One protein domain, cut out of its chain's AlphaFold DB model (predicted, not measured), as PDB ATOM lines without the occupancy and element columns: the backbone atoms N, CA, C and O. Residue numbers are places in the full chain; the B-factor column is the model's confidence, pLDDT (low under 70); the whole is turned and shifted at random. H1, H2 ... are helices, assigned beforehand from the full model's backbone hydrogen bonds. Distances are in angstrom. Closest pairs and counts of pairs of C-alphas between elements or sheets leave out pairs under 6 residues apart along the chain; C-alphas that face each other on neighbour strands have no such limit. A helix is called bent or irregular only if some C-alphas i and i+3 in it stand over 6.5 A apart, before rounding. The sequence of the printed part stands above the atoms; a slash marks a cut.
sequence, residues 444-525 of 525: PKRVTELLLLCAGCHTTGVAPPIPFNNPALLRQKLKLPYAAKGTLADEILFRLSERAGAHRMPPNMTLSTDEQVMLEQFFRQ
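What this domain is: This is residues 444 to 525 of the 525 residues of the protein "Cytochrome c domain-containing protein" of Sapientia aquatica (UniProt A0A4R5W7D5). A small rounded body of five helices: the longest, H1, sets its first half crosswise on H5, and H5 runs partly side by side with H3. H2 meets the beginning of H3, H4 turns off beyond the end of H3, and residues 459 to 470 fold back from the end of H1 to H2. The printed part has 82 residues with named helices H1 to H5 in chain order and no named strand: all helix. It is compact, with a radius of gyration of the C-alphas of 11.8 A and spans of 29 by 28 by 25 A.

Where its parts are: Find C-alpha 444 at (40.220, 30.311, 92.879); from there H1, residues 444 to 458, runs 21.0 A. H2 is residues 471 to 478, 10.2 A, and H3 residues 488 to 496, 12.5 A. H4, residues 498 to 503, 9.2 A, is irregular: C-alphas 499 and 502 are 8.9 A apart. H5, residues 513 to 524, runs 16.4 A to C-alpha 524 at (48.773, 24.426, 103.363).

How they stand to each other: Start at H1: with residues 447 to 451 alone it touches H5, about perpendicular at 79 degrees, closest at the C-alphas of Val 447 and Met 518, 6.4 A. With residues 520 to 524 alone H5 touches H3, opposite ways at a shallow tilt of 15 degrees; the closest C-alphas, of Ala 489 and Phe 523, are 5.7 A apart. H2 and H3 only just touch, with 3 pairs of C-alphas within 8 A, the closest Leu 478 and Ala 489 at 4.8 A. H4 is close to H3 but not clearly touching, the closest C-alphas, Phe 494 and Ala 500, being 6.1 A apart. H1 and H3 are apart. Every O i to N i+4 pair is within hydrogen-bond range in H2, H3 and H5, but 7 of 11 in H1 and 0 of 2 in H4, where 2 of 3 O i to N i+3 pairs are.

The domain as a whole: Look at Lys 445 and Ala 484 for the two C-alphas farthest apart, 32.2 A. The printed part has no cut; the link from H1 to H2 is long. Mean pLDDT of the printed part is 82.3, with residues 444 to 445, 461 to 462, 483 to 485, 507 to 508 and 510 under 70.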
ATOM      1  N   PRO A 444      39.639  29.127  92.234       60.53
ATOM      2  CA  PRO A 444      40.220  30.311  92.879       60.53
ATOM      3  C   PRO A 444      39.191  31.346  93.366       60.53
ATOM      4  O   PRO A 444      39.423  32.023  94.371       60.53
ATOM      5  N   LYS A 445      38.048  31.482  92.674       68.81
ATOM      6  CA  LYS A 445      36.986  32.420  93.077       68.81
ATOM      7  C   LYS A 445      36.287  31.942  94.347       68.81
ATOM      8  O   LYS A 445      36.082  32.730  95.264       68.81
ATOM      9  N   ARG A 446      36.032  30.636  94.439       80.88
ATOM     10  CA  ARG A 446      35.306  30.033  95.559       80.88
ATOM     11  C   ARG A 446      36.095  30.046  96.871       80.88
ATOM     12  O   ARG A 446      35.531  30.340  97.916       80.88
ATOM     13  N   VAL A 447      37.415  29.843  96.825       84.06
ATOM     14  CA  VAL A 447      38.276  30.011  98.014       84.06
ATOM     15  C   VAL A 447      38.218  31.446  98.543       84.06
ATOM     16  O   VAL A 447      38.139  31.660  99.748       84.06
ATOM     17  N   THR A 448      38.220  32.439  97.650       84.81
ATOM     18  CA  THR A 448      38.155  33.852  98.052       84.81
ATOM     19  C   THR A 448      36.837  34.170  98.761       84.81
ATOM     20  O   THR A 448      36.847  34.841  99.790       84.81
ATOM     21  N   GLU A 449      35.715  33.642  98.266       83.88
ATOM     22  CA  GLU A 449      34.397  33.776  98.906       83.88
ATOM     23  C   GLU A 449      34.370  33.147 100.307       83.88
ATOM     24  O   GLU A 449      33.885  33.770 101.250       83.88
ATOM     25  N   LEU A 450      34.962  31.960 100.475       86.62
ATOM     26  CA  LEU A 450      35.047  31.291 101.776       86.62
ATOM     27  C   LEU A 450      35.903  32.072 102.785       86.62
ATOM     28  O   LEU A 450      35.527  32.188 103.949       86.62
ATOM     29  N   LEU A 451      37.023  32.660 102.353       91.19
ATOM     30  CA  LEU A 451      37.869  33.482 103.229       91.19
ATOM     31  C   LEU A 451      37.154  34.762 103.691       91.19
ATOM     32  O   LEU A 451      37.371  35.219 104.815       91.19
ATOM     33  N   LEU A 452      36.257  35.329 102.879       86.00
ATOM     34  CA  LEU A 452      35.477  36.507 103.276       86.00
ATOM     35  C   LEU A 452      34.543  36.230 104.464       86.00
ATOM     36  O   LEU A 452      34.305  37.137 105.263       86.00
ATOM     37  N   LEU A 453      34.095  34.983 104.648       83.06
ATOM     38  CA  LEU A 453      33.317  34.572 105.825       83.06
ATOM     39  C   LEU A 453      34.138  34.730 107.114       83.06
ATOM     40  O   LEU A 453      33.623  35.174 108.139       83.06
ATOM     41  N   CYS A 454      35.439  34.443 107.052       88.12
ATOM     42  CA  CYS A 454      36.370  34.649 108.161       88.12
ATOM     43  C   CYS A 454      36.702  36.142 108.350       88.12
ATOM     44  O   CYS A 454      36.819  36.635 109.474       88.12
ATOM     45  N   ALA A 455      36.824  36.900 107.257       86.69
ATOM     46  CA  ALA A 455      37.202  38.314 107.299       86.69
ATOM     47  C   ALA A 455      36.246  39.189 108.125       86.69
ATOM     48  O   ALA A 455      36.699  40.158 108.740       86.69
ATOM     49  N   GLY A 456      34.959  38.831 108.189       76.19
ATOM     50  CA  GLY A 456      33.950  39.581 108.944       76.19
ATOM     51  C   GLY A 456      34.282  39.766 110.431       76.19
ATOM     52  O   GLY A 456      33.981  40.815 110.993       76.19
ATOM     53  N   CYS A 457      34.966  38.802 111.060       75.56
ATOM     54  CA  CYS A 457      35.359  38.889 112.476       75.56
ATOM     55  C   CYS A 457      36.804  39.367 112.674       75.56
ATOM     56  O   CYS A 457      37.130  40.021 113.664       75.56
ATOM     57  N   HIS A 458      37.685  39.039 111.730       85.94
ATOM     58  CA  HIS A 458      39.123  39.274 111.859       85.94
ATOM     59  C   HIS A 458      39.580  40.650 111.341       85.94
ATOM     60  O   HIS A 458      40.733  41.024 111.544       85.94
ATOM     61  N   THR A 459      38.689  41.418 110.700       77.25
ATOM     62  CA  THR A 459      38.945  42.816 110.290       77.25
ATOM     63  C   THR A 459      38.244  43.846 111.180       77.25
ATOM     64  O   THR A 459      38.635  45.009 111.190       77.25
ATOM     65  N   THR A 460      37.249  43.423 111.965       70.06
ATOM     66  CA  THR A 460      36.400  44.285 112.808       70.06
ATOM     67  C   THR A 460      36.833  44.324 114.277       70.06
ATOM     68  O   THR A 460      36.199  44.996 115.085       70.06
ATOM     69  N   GLY A 461      37.909  43.616 114.642       63.03
ATOM     70  CA  GLY A 461      38.447  43.572 116.009       63.03
ATOM     71  C   GLY A 461      37.746  42.589 116.954       63.03
ATOM     72  O   GLY A 461      38.118  42.512 118.122       63.03
ATOM     73  N   VAL A 462      36.768  41.819 116.462       64.38
ATOM     74  CA  VAL A 462      36.069  40.768 117.230       64.38
ATOM     75  C   VAL A 462      36.979  39.562 117.491       64.38
ATOM     76  O   VAL A 462      36.892  38.927 118.539       64.38
ATOM     77  N   ALA A 463      37.866  39.253 116.546       76.94
ATOM     78  CA  ALA A 463      38.856  38.185 116.639       76.94
ATOM     79  C   ALA A 463      40.279  38.736 116.413       76.94
ATOM     80  O   ALA A 463      40.423  39.844 115.884       76.94
ATOM     81  N   PRO A 464      41.345  37.986 116.775       83.00
ATOM     82  CA  PRO A 464      42.722  38.407 116.517       83.00
ATOM     83  C   PRO A 464      42.924  38.808 115.049       83.00
ATOM     84  O   PRO A 464      42.407  38.123 114.167       83.00
ATOM     85  N   PRO A 465      43.661  39.886 114.747       86.31
ATOM     86  CA  PRO A 465      43.708  40.435 113.397       86.31
ATOM     87  C   PRO A 465      44.423  39.488 112.418       86.31
ATOM     88  O   PRO A 465      45.653  39.394 112.396       86.31
ATOM     89  N   ILE A 466      43.639  38.814 111.571       91.75
ATOM     90  CA  ILE A 466      44.101  37.919 110.498       91.75
ATOM     91  C   ILE A 466      43.523  38.428 109.165       91.75
ATOM     92  O   ILE A 466      42.310  38.611 109.057       91.75
ATOM     93  N   PRO A 467      44.349  38.670 108.130       93.38
ATOM     94  CA  PRO A 467      43.927  39.371 106.917       93.38
ATOM     95  C   PRO A 467      43.194  38.448 105.927       93.38
ATOM     96  O   PRO A 467      43.612  38.293 104.783       93.38
ATOM     97  N   PHE A 468      42.091  37.824 106.347       93.88
ATOM     98  CA  PHE A 468      41.294  36.928 105.498       93.88
ATOM     99  C   PHE A 468      40.679  37.615 104.267       93.88
ATOM    100  O   PHE A 468      40.422  36.960 103.263       93.88
ATOM    101  N   ASN A 469      40.524  38.940 104.288       91.31
ATOM    102  CA  ASN A 469      40.119  39.738 103.127       91.31
ATOM    103  C   ASN A 469      41.247  39.972 102.101       91.31
ATOM    104  O   ASN A 469      40.993  40.537 101.040       91.31
ATOM    105  N   ASN A 470      42.488  39.576 102.400       92.44
ATOM    106  CA  ASN A 470      43.635  39.729 101.511       92.44
ATOM    107  C   ASN A 470      44.409  38.400 101.412       92.44
ATOM    108  O   ASN A 470      45.375  38.192 102.152       92.44
ATOM    109  N   PRO A 471      44.023  37.497 100.487       91.25
ATOM    110  CA  PRO A 471      44.629  36.170 100.361       91.25
ATOM    111  C   PRO A 471      46.150  36.188 100.142       91.25
ATOM    112  O   PRO A 471      46.851  35.306 100.635       91.25
ATOM    113  N   ALA A 472      46.680  37.194  99.438       88.88
ATOM    114  CA  ALA A 472      48.119  37.328  99.212       88.88
ATOM    115  C   ALA A 472      48.870  37.646 100.515       88.88
ATOM    116  O   ALA A 472      49.870  36.997 100.824       88.88
ATOM    117  N   LEU A 473      48.357  38.594 101.305       91.75
ATOM    118  CA  LEU A 473      48.917  38.924 102.616       91.75
ATOM    119  C   LEU A 473      48.719  37.783 103.622       91.75
ATOM    120  O   LEU A 473      49.601  37.516 104.436       91.75
ATOM    121  N   LEU A 474      47.587  37.081 103.553       94.38
ATOM    122  CA  LEU A 474      47.317  35.923 104.395       94.38
ATOM    123  C   LEU A 474      48.352  34.821 104.170       94.38
ATOM    124  O   LEU A 474      48.955  34.381 105.143       94.38
ATOM    125  N   ARG A 475      48.645  34.449 102.915       92.50
ATOM    126  CA  ARG A 475      49.674  33.439 102.594       92.50
ATOM    127  C   ARG A 475      51.041  33.760 103.189       92.50
ATOM    128  O   ARG A 475      51.725  32.863 103.671       92.50
ATOM    129  N   GLN A 476      51.425  35.037 103.212       91.31
ATOM    130  CA  GLN A 476      52.678  35.462 103.845       91.31
ATOM    131  C   GLN A 476      52.665  35.229 105.363       91.31
ATOM    132  O   GLN A 476      53.695  34.896 105.943       91.31
ATOM    133  N   LYS A 477      51.502  35.378 106.010       92.44
ATOM    134  CA  LYS A 477      51.349  35.205 107.460       92.44
ATOM    135  C   LYS A 477      51.150  33.760 107.904       92.44
ATOM    136  O   LYS A 477      51.487  33.450 109.040       92.44
ATOM    137  N   LEU A 478      50.627  32.886 107.045       93.69
ATOM    138  CA  LEU A 478      50.319  31.492 107.393       93.69
ATOM    139  C   LEU A 478      51.527  30.719 107.935       93.69
ATOM    140  O   LEU A 478      51.359  29.872 108.804       93.69
ATOM    141  N   LYS A 479      52.733  31.057 107.469       90.88
ATOM    142  CA  LYS A 479      53.995  30.400 107.850       90.88
ATOM    143  C   LYS A 479      54.649  31.006 109.094       90.88
ATOM    144  O   LYS A 479      55.681  30.514 109.540       90.88
ATOM    145  N   LEU A 480      54.083  32.082 109.644       89.56
ATOM    146  CA  LEU A 480      54.623  32.724 110.836       89.56
ATOM    147  C   LEU A 480      54.271  31.908 112.087       89.56
ATOM    148  O   LEU A 480      53.162  31.371 112.160       89.56
ATOM    149  N   PRO A 481      55.172  31.844 113.085       87.94
ATOM    150  CA  PRO A 481      54.864  31.254 114.382       87.94
ATOM    151  C   PRO A 481      53.637  31.918 115.011       87.94
ATOM    152  O   PRO A 481      53.546  33.146 115.070       87.94
ATOM    153  N   TYR A 482      52.698  31.106 115.489       79.88
ATOM    154  CA  TYR A 482      51.464  31.572 116.103       79.88
ATOM    155  C   TYR A 482      51.069  30.660 117.268       79.88
ATOM    156  O   TYR A 482      50.584  29.544 117.085       79.88
ATOM    157  N   ALA A 483      51.254  31.174 118.487       69.12
ATOM    158  CA  ALA A 483      50.942  30.487 119.741       69.12
ATOM    159  C   ALA A 483      51.643  29.114 119.904       69.12
ATOM    160  O   ALA A 483      52.652  28.820 119.270       69.12
ATOM    161  N   ALA A 484      51.136  28.283 120.821       69.12
ATOM    162  CA  ALA A 484      51.754  27.016 121.225       69.12
ATOM    163  C   ALA A 484      51.638  25.878 120.186       69.12
ATOM    164  O   ALA A 484      52.211  24.814 120.400       69.12
ATOM    165  N   LYS A 485      50.886  26.069 119.091       68.31
ATOM    166  CA  LYS A 485      50.542  25.004 118.128       68.31
ATOM    167  C   LYS A 485      51.304  25.065 116.804       68.31
ATOM    168  O   LYS A 485      50.936  24.361 115.872       68.31
ATOM    169  N   GLY A 486      52.372  25.855 116.732       88.44
ATOM    170  CA  GLY A 486      53.215  25.951 115.543       88.44
ATOM    171  C   GLY A 486      52.947  27.231 114.766       88.44
ATOM    172  O   GLY A 486      53.200  28.324 115.273       88.44
ATOM    173  N   THR A 487      52.505  27.101 113.520       93.12
ATOM    174  CA  THR A 487      52.275  28.231 112.613       93.12
ATOM    175  C   THR A 487      50.837  28.750 112.679       93.12
ATOM    176  O   THR A 487      49.939  28.101 113.219       93.12
ATOM    177  N   LEU A 488      50.586  29.924 112.096       92.44
ATOM    178  CA  LEU A 488      49.226  30.451 111.954       92.44
ATOM    179  C   LEU A 488      48.321  29.497 111.155       92.44
ATOM    180  O   LEU A 488      47.142  29.366 111.482       92.44
ATOM    181  N   ALA A 489      48.861  28.811 110.144       92.69
ATOM    182  CA  ALA A 489      48.123  27.789 109.407       92.69
ATOM    183  C   ALA A 489      47.661  26.644 110.320       92.69
ATOM    184  O   ALA A 489      46.502  26.239 110.242       92.69
ATOM    185  N   ASP A 490      48.526  26.166 111.217       88.50
ATOM    186  CA  ASP A 490      48.209  25.058 112.126       88.50
ATOM    187  C   ASP A 490      47.079  25.421 113.094       88.50
ATOM    188  O   ASP A 490      46.161  24.627 113.317       88.50
ATOM    189  N   GLU A 491      47.096  26.645 113.627       91.75
ATOM    190  CA  GLU A 491      46.017  27.133 114.487       91.75
ATOM    191  C   GLU A 491      44.701  27.284 113.709       91.75
ATOM    192  O   GLU A 491      43.660  26.854 114.205       91.75
ATOM    193  N   ILE A 492      44.717  27.834 112.488       91.88
ATOM    194  CA  ILE A 492      43.504  27.976 111.660       91.88
ATOM    195  C   ILE A 492      42.917  26.599 111.322       91.88
ATOM    196  O   ILE A 492      41.719  26.379 111.497       91.88
ATOM    197  N   LEU A 493      43.751  25.649 110.896       91.19
ATOM    198  CA  LEU A 493      43.321  24.287 110.579       91.19
ATOM    199  C   LEU A 493      42.755  23.570 111.811       91.19
ATOM    200  O   LEU A 493      41.715  22.916 111.723       91.19
ATOM    201  N   PHE A 494      43.382  23.740 112.979       87.62
ATOM    202  CA  PHE A 494      42.835  23.239 114.236       87.62
ATOM    203  C   PHE A 494      41.445  23.827 114.503       87.62
ATOM    204  O   PHE A 494      40.515  23.067 114.769       87.62
ATOM    205  N   ARG A 495      41.293  25.152 114.397       87.19
ATOM    206  CA  ARG A 495      40.039  25.882 114.654       87.19
ATOM    207  C   ARG A 495      38.914  25.507 113.694       87.19
ATOM    208  O   ARG A 495      37.760  25.591 114.096       87.19
ATOM    209  N   LEU A 496      39.221  25.104 112.465       86.44
ATOM    210  CA  LEU A 496      38.222  24.633 111.503       86.44
ATOM    211  C   LEU A 496      37.765  23.197 111.794       86.44
ATOM    212  O   LEU A 496      36.614  22.842 111.520       86.44
ATOM    213  N   SER A 497      38.648  22.392 112.389       80.56
ATOM    214  CA  SER A 497      38.383  20.988 112.697       80.56
ATOM    215  C   SER A 497      37.405  20.798 113.860       80.56
ATOM    216  O   SER A 497      37.348  21.592 114.801       80.56
ATOM    217  N   GLU A 498      36.690  19.672 113.857       71.12
ATOM    218  CA  GLU A 498      35.807  19.275 114.964       71.12
ATOM    219  C   GLU A 498      36.561  19.109 116.296       71.12
ATOM    220  O   GLU A 498      35.988  19.318 117.365       71.12
ATOM    221  N   ARG A 499      37.873  18.825 116.248       71.94
ATOM    222  CA  ARG A 499      38.740  18.683 117.434       71.94
ATOM    223  C   ARG A 499      38.847  19.963 118.254       71.94
ATOM    224  O   ARG A 499      39.226  19.902 119.422       71.94
ATOM    225  N   ALA A 500      38.539  21.114 117.663       77.00
ATOM    226  CA  ALA A 500      38.495  22.356 118.409       77.00
ATOM    227  C   ALA A 500      37.326  22.409 119.401       77.00
ATOM    228  O   ALA A 500      37.415  23.163 120.368       77.00
ATOM    229  N   GLY A 501      36.263  21.615 119.222       77.38
ATOM    230  CA  GLY A 501      35.100  21.622 120.113       77.38
ATOM    231  C   GLY A 501      34.565  23.042 120.322       77.38
ATOM    232  O   GLY A 501      34.300  23.760 119.360       77.38
ATOM    233  N   ALA A 502      34.492  23.489 121.579       72.81
ATOM    234  CA  ALA A 502      34.078  24.852 121.938       72.81
ATOM    235  C   ALA A 502      34.999  25.966 121.392       72.81
ATOM    236  O   ALA A 502      34.627  27.135 121.370       72.81
ATOM    237  N   HIS A 503      36.210  25.625 120.952       73.75
ATOM    238  CA  HIS A 503      37.173  26.553 120.367       73.75
ATOM    239  C   HIS A 503      37.062  26.665 118.843       73.75
ATOM    240  O   HIS A 503      37.849  27.416 118.260       73.75
ATOM    241  N   ARG A 504      36.141  25.929 118.201       82.44
ATOM    242  CA  ARG A 504      35.961  25.923 116.744       82.44
ATOM    243  C   ARG A 504      35.584  27.314 116.237       82.44
ATOM    244  O   ARG A 504      34.784  28.010 116.859       82.44
ATOM    245  N   MET A 505      36.164  27.724 115.112       81.75
ATOM    246  CA  MET A 505      35.876  29.013 114.487       81.75
ATOM    247  C   MET A 505      35.612  28.865 112.985       81.75
ATOM    248  O   MET A 505      36.428  28.249 112.301       81.75
ATOM    249  N   PRO A 506      34.534  29.483 112.468       74.56
ATOM    250  CA  PRO A 506      33.456  30.137 113.220       74.56
ATOM    251  C   PRO A 506      32.597  29.121 114.005       74.56
ATOM    252  O   PRO A 506      32.395  28.000 113.530       74.56
ATOM    253  N   PRO A 507      32.065  29.488 115.188       57.69
ATOM    254  CA  PRO A 507      31.116  28.640 115.898       57.69
ATOM    255  C   PRO A 507      29.861  28.471 115.030       57.69
ATOM    256  O   PRO A 507      29.273  29.457 114.591       57.69
ATOM    257  N   ASN A 508      29.469  27.222 114.771       56.28
ATOM    258  CA  ASN A 508      28.322  26.837 113.930       56.28
ATOM    259  C   ASN A 508      28.496  27.034 112.414       56.28
ATOM    260  O   ASN A 508      27.514  26.967 111.675       56.28
ATOM    261  N   MET A 509      29.722  27.239 111.925       70.12
ATOM    262  CA  MET A 509      29.976  27.137 110.489       70.12
ATOM    263  C   MET A 509      30.017  25.665 110.071       70.12
ATOM    264  O   MET A 509      30.860  24.900 110.545       70.12
ATOM    265  N   THR A 510      29.143  25.290 109.140       63.25
ATOM    266  CA  THR A 510      29.184  23.986 108.475       63.25
ATOM    267  C   THR A 510      29.686  24.191 107.055       63.25
ATOM    268  O   THR A 510      28.947  24.666 106.199       63.25
ATOM    269  N   LEU A 511      30.955  23.869 106.824       73.31
ATOM    270  CA  LEU A 511      31.538  23.803 105.485       73.31
ATOM    271  C   LEU A 511      31.139  22.474 104.840       73.31
ATOM    272  O   LEU A 511      31.087  21.456 105.535       73.31
ATOM    273  N   SER A 512      30.874  22.456 103.532       76.75
ATOM    274  CA  SER A 512      30.819  21.178 102.811       76.75
ATOM    275  C   SER A 512      32.200  20.510 102.807       76.75
ATOM    276  O   SER A 512      33.219  21.180 102.992       76.75
ATOM    277  N   THR A 513      32.258  19.199 102.554       72.62
ATOM    278  CA  THR A 513      33.536  18.478 102.425       72.62
ATOM    279  C   THR A 513      34.449  19.145 101.392       72.62
ATOM    280  O   THR A 513      35.626  19.364 101.665       72.62
ATOM    281  N   ASP A 514      33.899  19.563 100.249       76.75
ATOM    282  CA  ASP A 514      34.662  20.240  99.195       76.75
ATOM    283  C   ASP A 514      35.173  21.616  99.640       76.75
ATOM    284  O   ASP A 514      36.309  21.987  99.350       76.75
ATOM    285  N   GLU A 515      34.360  22.386 100.365       83.31
ATOM    286  CA  GLU A 515      34.736  23.709 100.881       83.31
ATOM    287  C   GLU A 515      35.809  23.616 101.957       83.31
ATOM    288  O   GLU A 515      36.751  24.414 101.969       83.31
ATOM    289  N   GLN A 516      35.709  22.604 102.816       82.44
ATOM    290  CA  GLN A 516      36.735  22.300 103.794       82.44
ATOM    291  C   GLN A 516      38.043  21.903 103.102       82.44
ATOM    292  O   GLN A 516      39.075  22.502 103.391       82.44
ATOM    293  N   VAL A 517      38.011  20.985 102.131       80.25
ATOM    294  CA  VAL A 517      39.203  20.586 101.362       80.25
ATOM    295  C   VAL A 517      39.826  21.784 100.637       80.25
ATOM    296  O   VAL A 517      41.044  21.950 100.670       80.25
ATOM    297  N   MET A 518      39.016  22.657 100.032       86.12
ATOM    298  CA  MET A 518      39.490  23.874  99.363       86.12
ATOM    299  C   MET A 518      40.214  24.828 100.324       86.12
ATOM    300  O   MET A 518      41.290  25.337  99.998       86.12
ATOM    301  N   LEU A 519      39.649  25.064 101.510       88.81
ATOM    302  CA  LEU A 519      40.274  25.896 102.538       88.81
ATOM    303  C   LEU A 519      41.548  25.251 103.088       88.81
ATOM    304  O   LEU A 519      42.574  25.920 103.198       88.81
ATOM    305  N   GLU A 520      41.516  23.953 103.379       88.44
ATOM    306  CA  GLU A 520      42.685  23.220 103.860       88.44
ATOM    307  C   GLU A 520      43.835  23.256 102.847       88.44
ATOM    308  O   GLU A 520      44.979  23.505 103.226       88.44
ATOM    309  N   GLN A 521      43.546  23.075 101.556       89.44
ATOM    310  CA  GLN A 521      44.542  23.204 100.492       89.44
ATOM    311  C   GLN A 521      45.111  24.620 100.417       89.44
ATOM    312  O   GLN A 521      46.323  24.773 100.292       89.44
ATOM    313  N   PHE A 522      44.270  25.652 100.524       92.31
ATOM    314  CA  PHE A 522      44.733  27.038 100.534       92.31
ATOM    315  C   PHE A 522      45.652  27.331 101.726       92.31
ATOM    316  O   PHE A 522      46.678  27.983 101.547       92.31
ATOM    317  N   PHE A 523      45.316  26.847 102.927       92.56
ATOM    318  CA  PHE A 523      46.107  27.116 104.132       92.56
ATOM    319  C   PHE A 523      47.428  26.342 104.197       92.56
ATOM    320  O   PHE A 523      48.323  26.730 104.948       92.56
ATOM    321  N   ARG A 524      47.560  25.258 103.425       86.56
ATOM    322  CA  ARG A 524      48.773  24.426 103.363       86.56
ATOM    323  C   ARG A 524      49.783  24.864 102.291       86.56
ATOM    324  O   ARG A 524      50.891  24.330 102.285       86.56
ATOM    325  N   GLN A 525      49.424  25.796 101.403       80.00
ATOM    326  CA  GLN A 525      50.312  26.397 100.385       80.00
ATOM    327  C   GLN A 525      51.118  27.565 100.974       80.00
ATOM    328  O   GLN A 525      52.360  27.637 100.757       80.00
TER     329      GLN A 525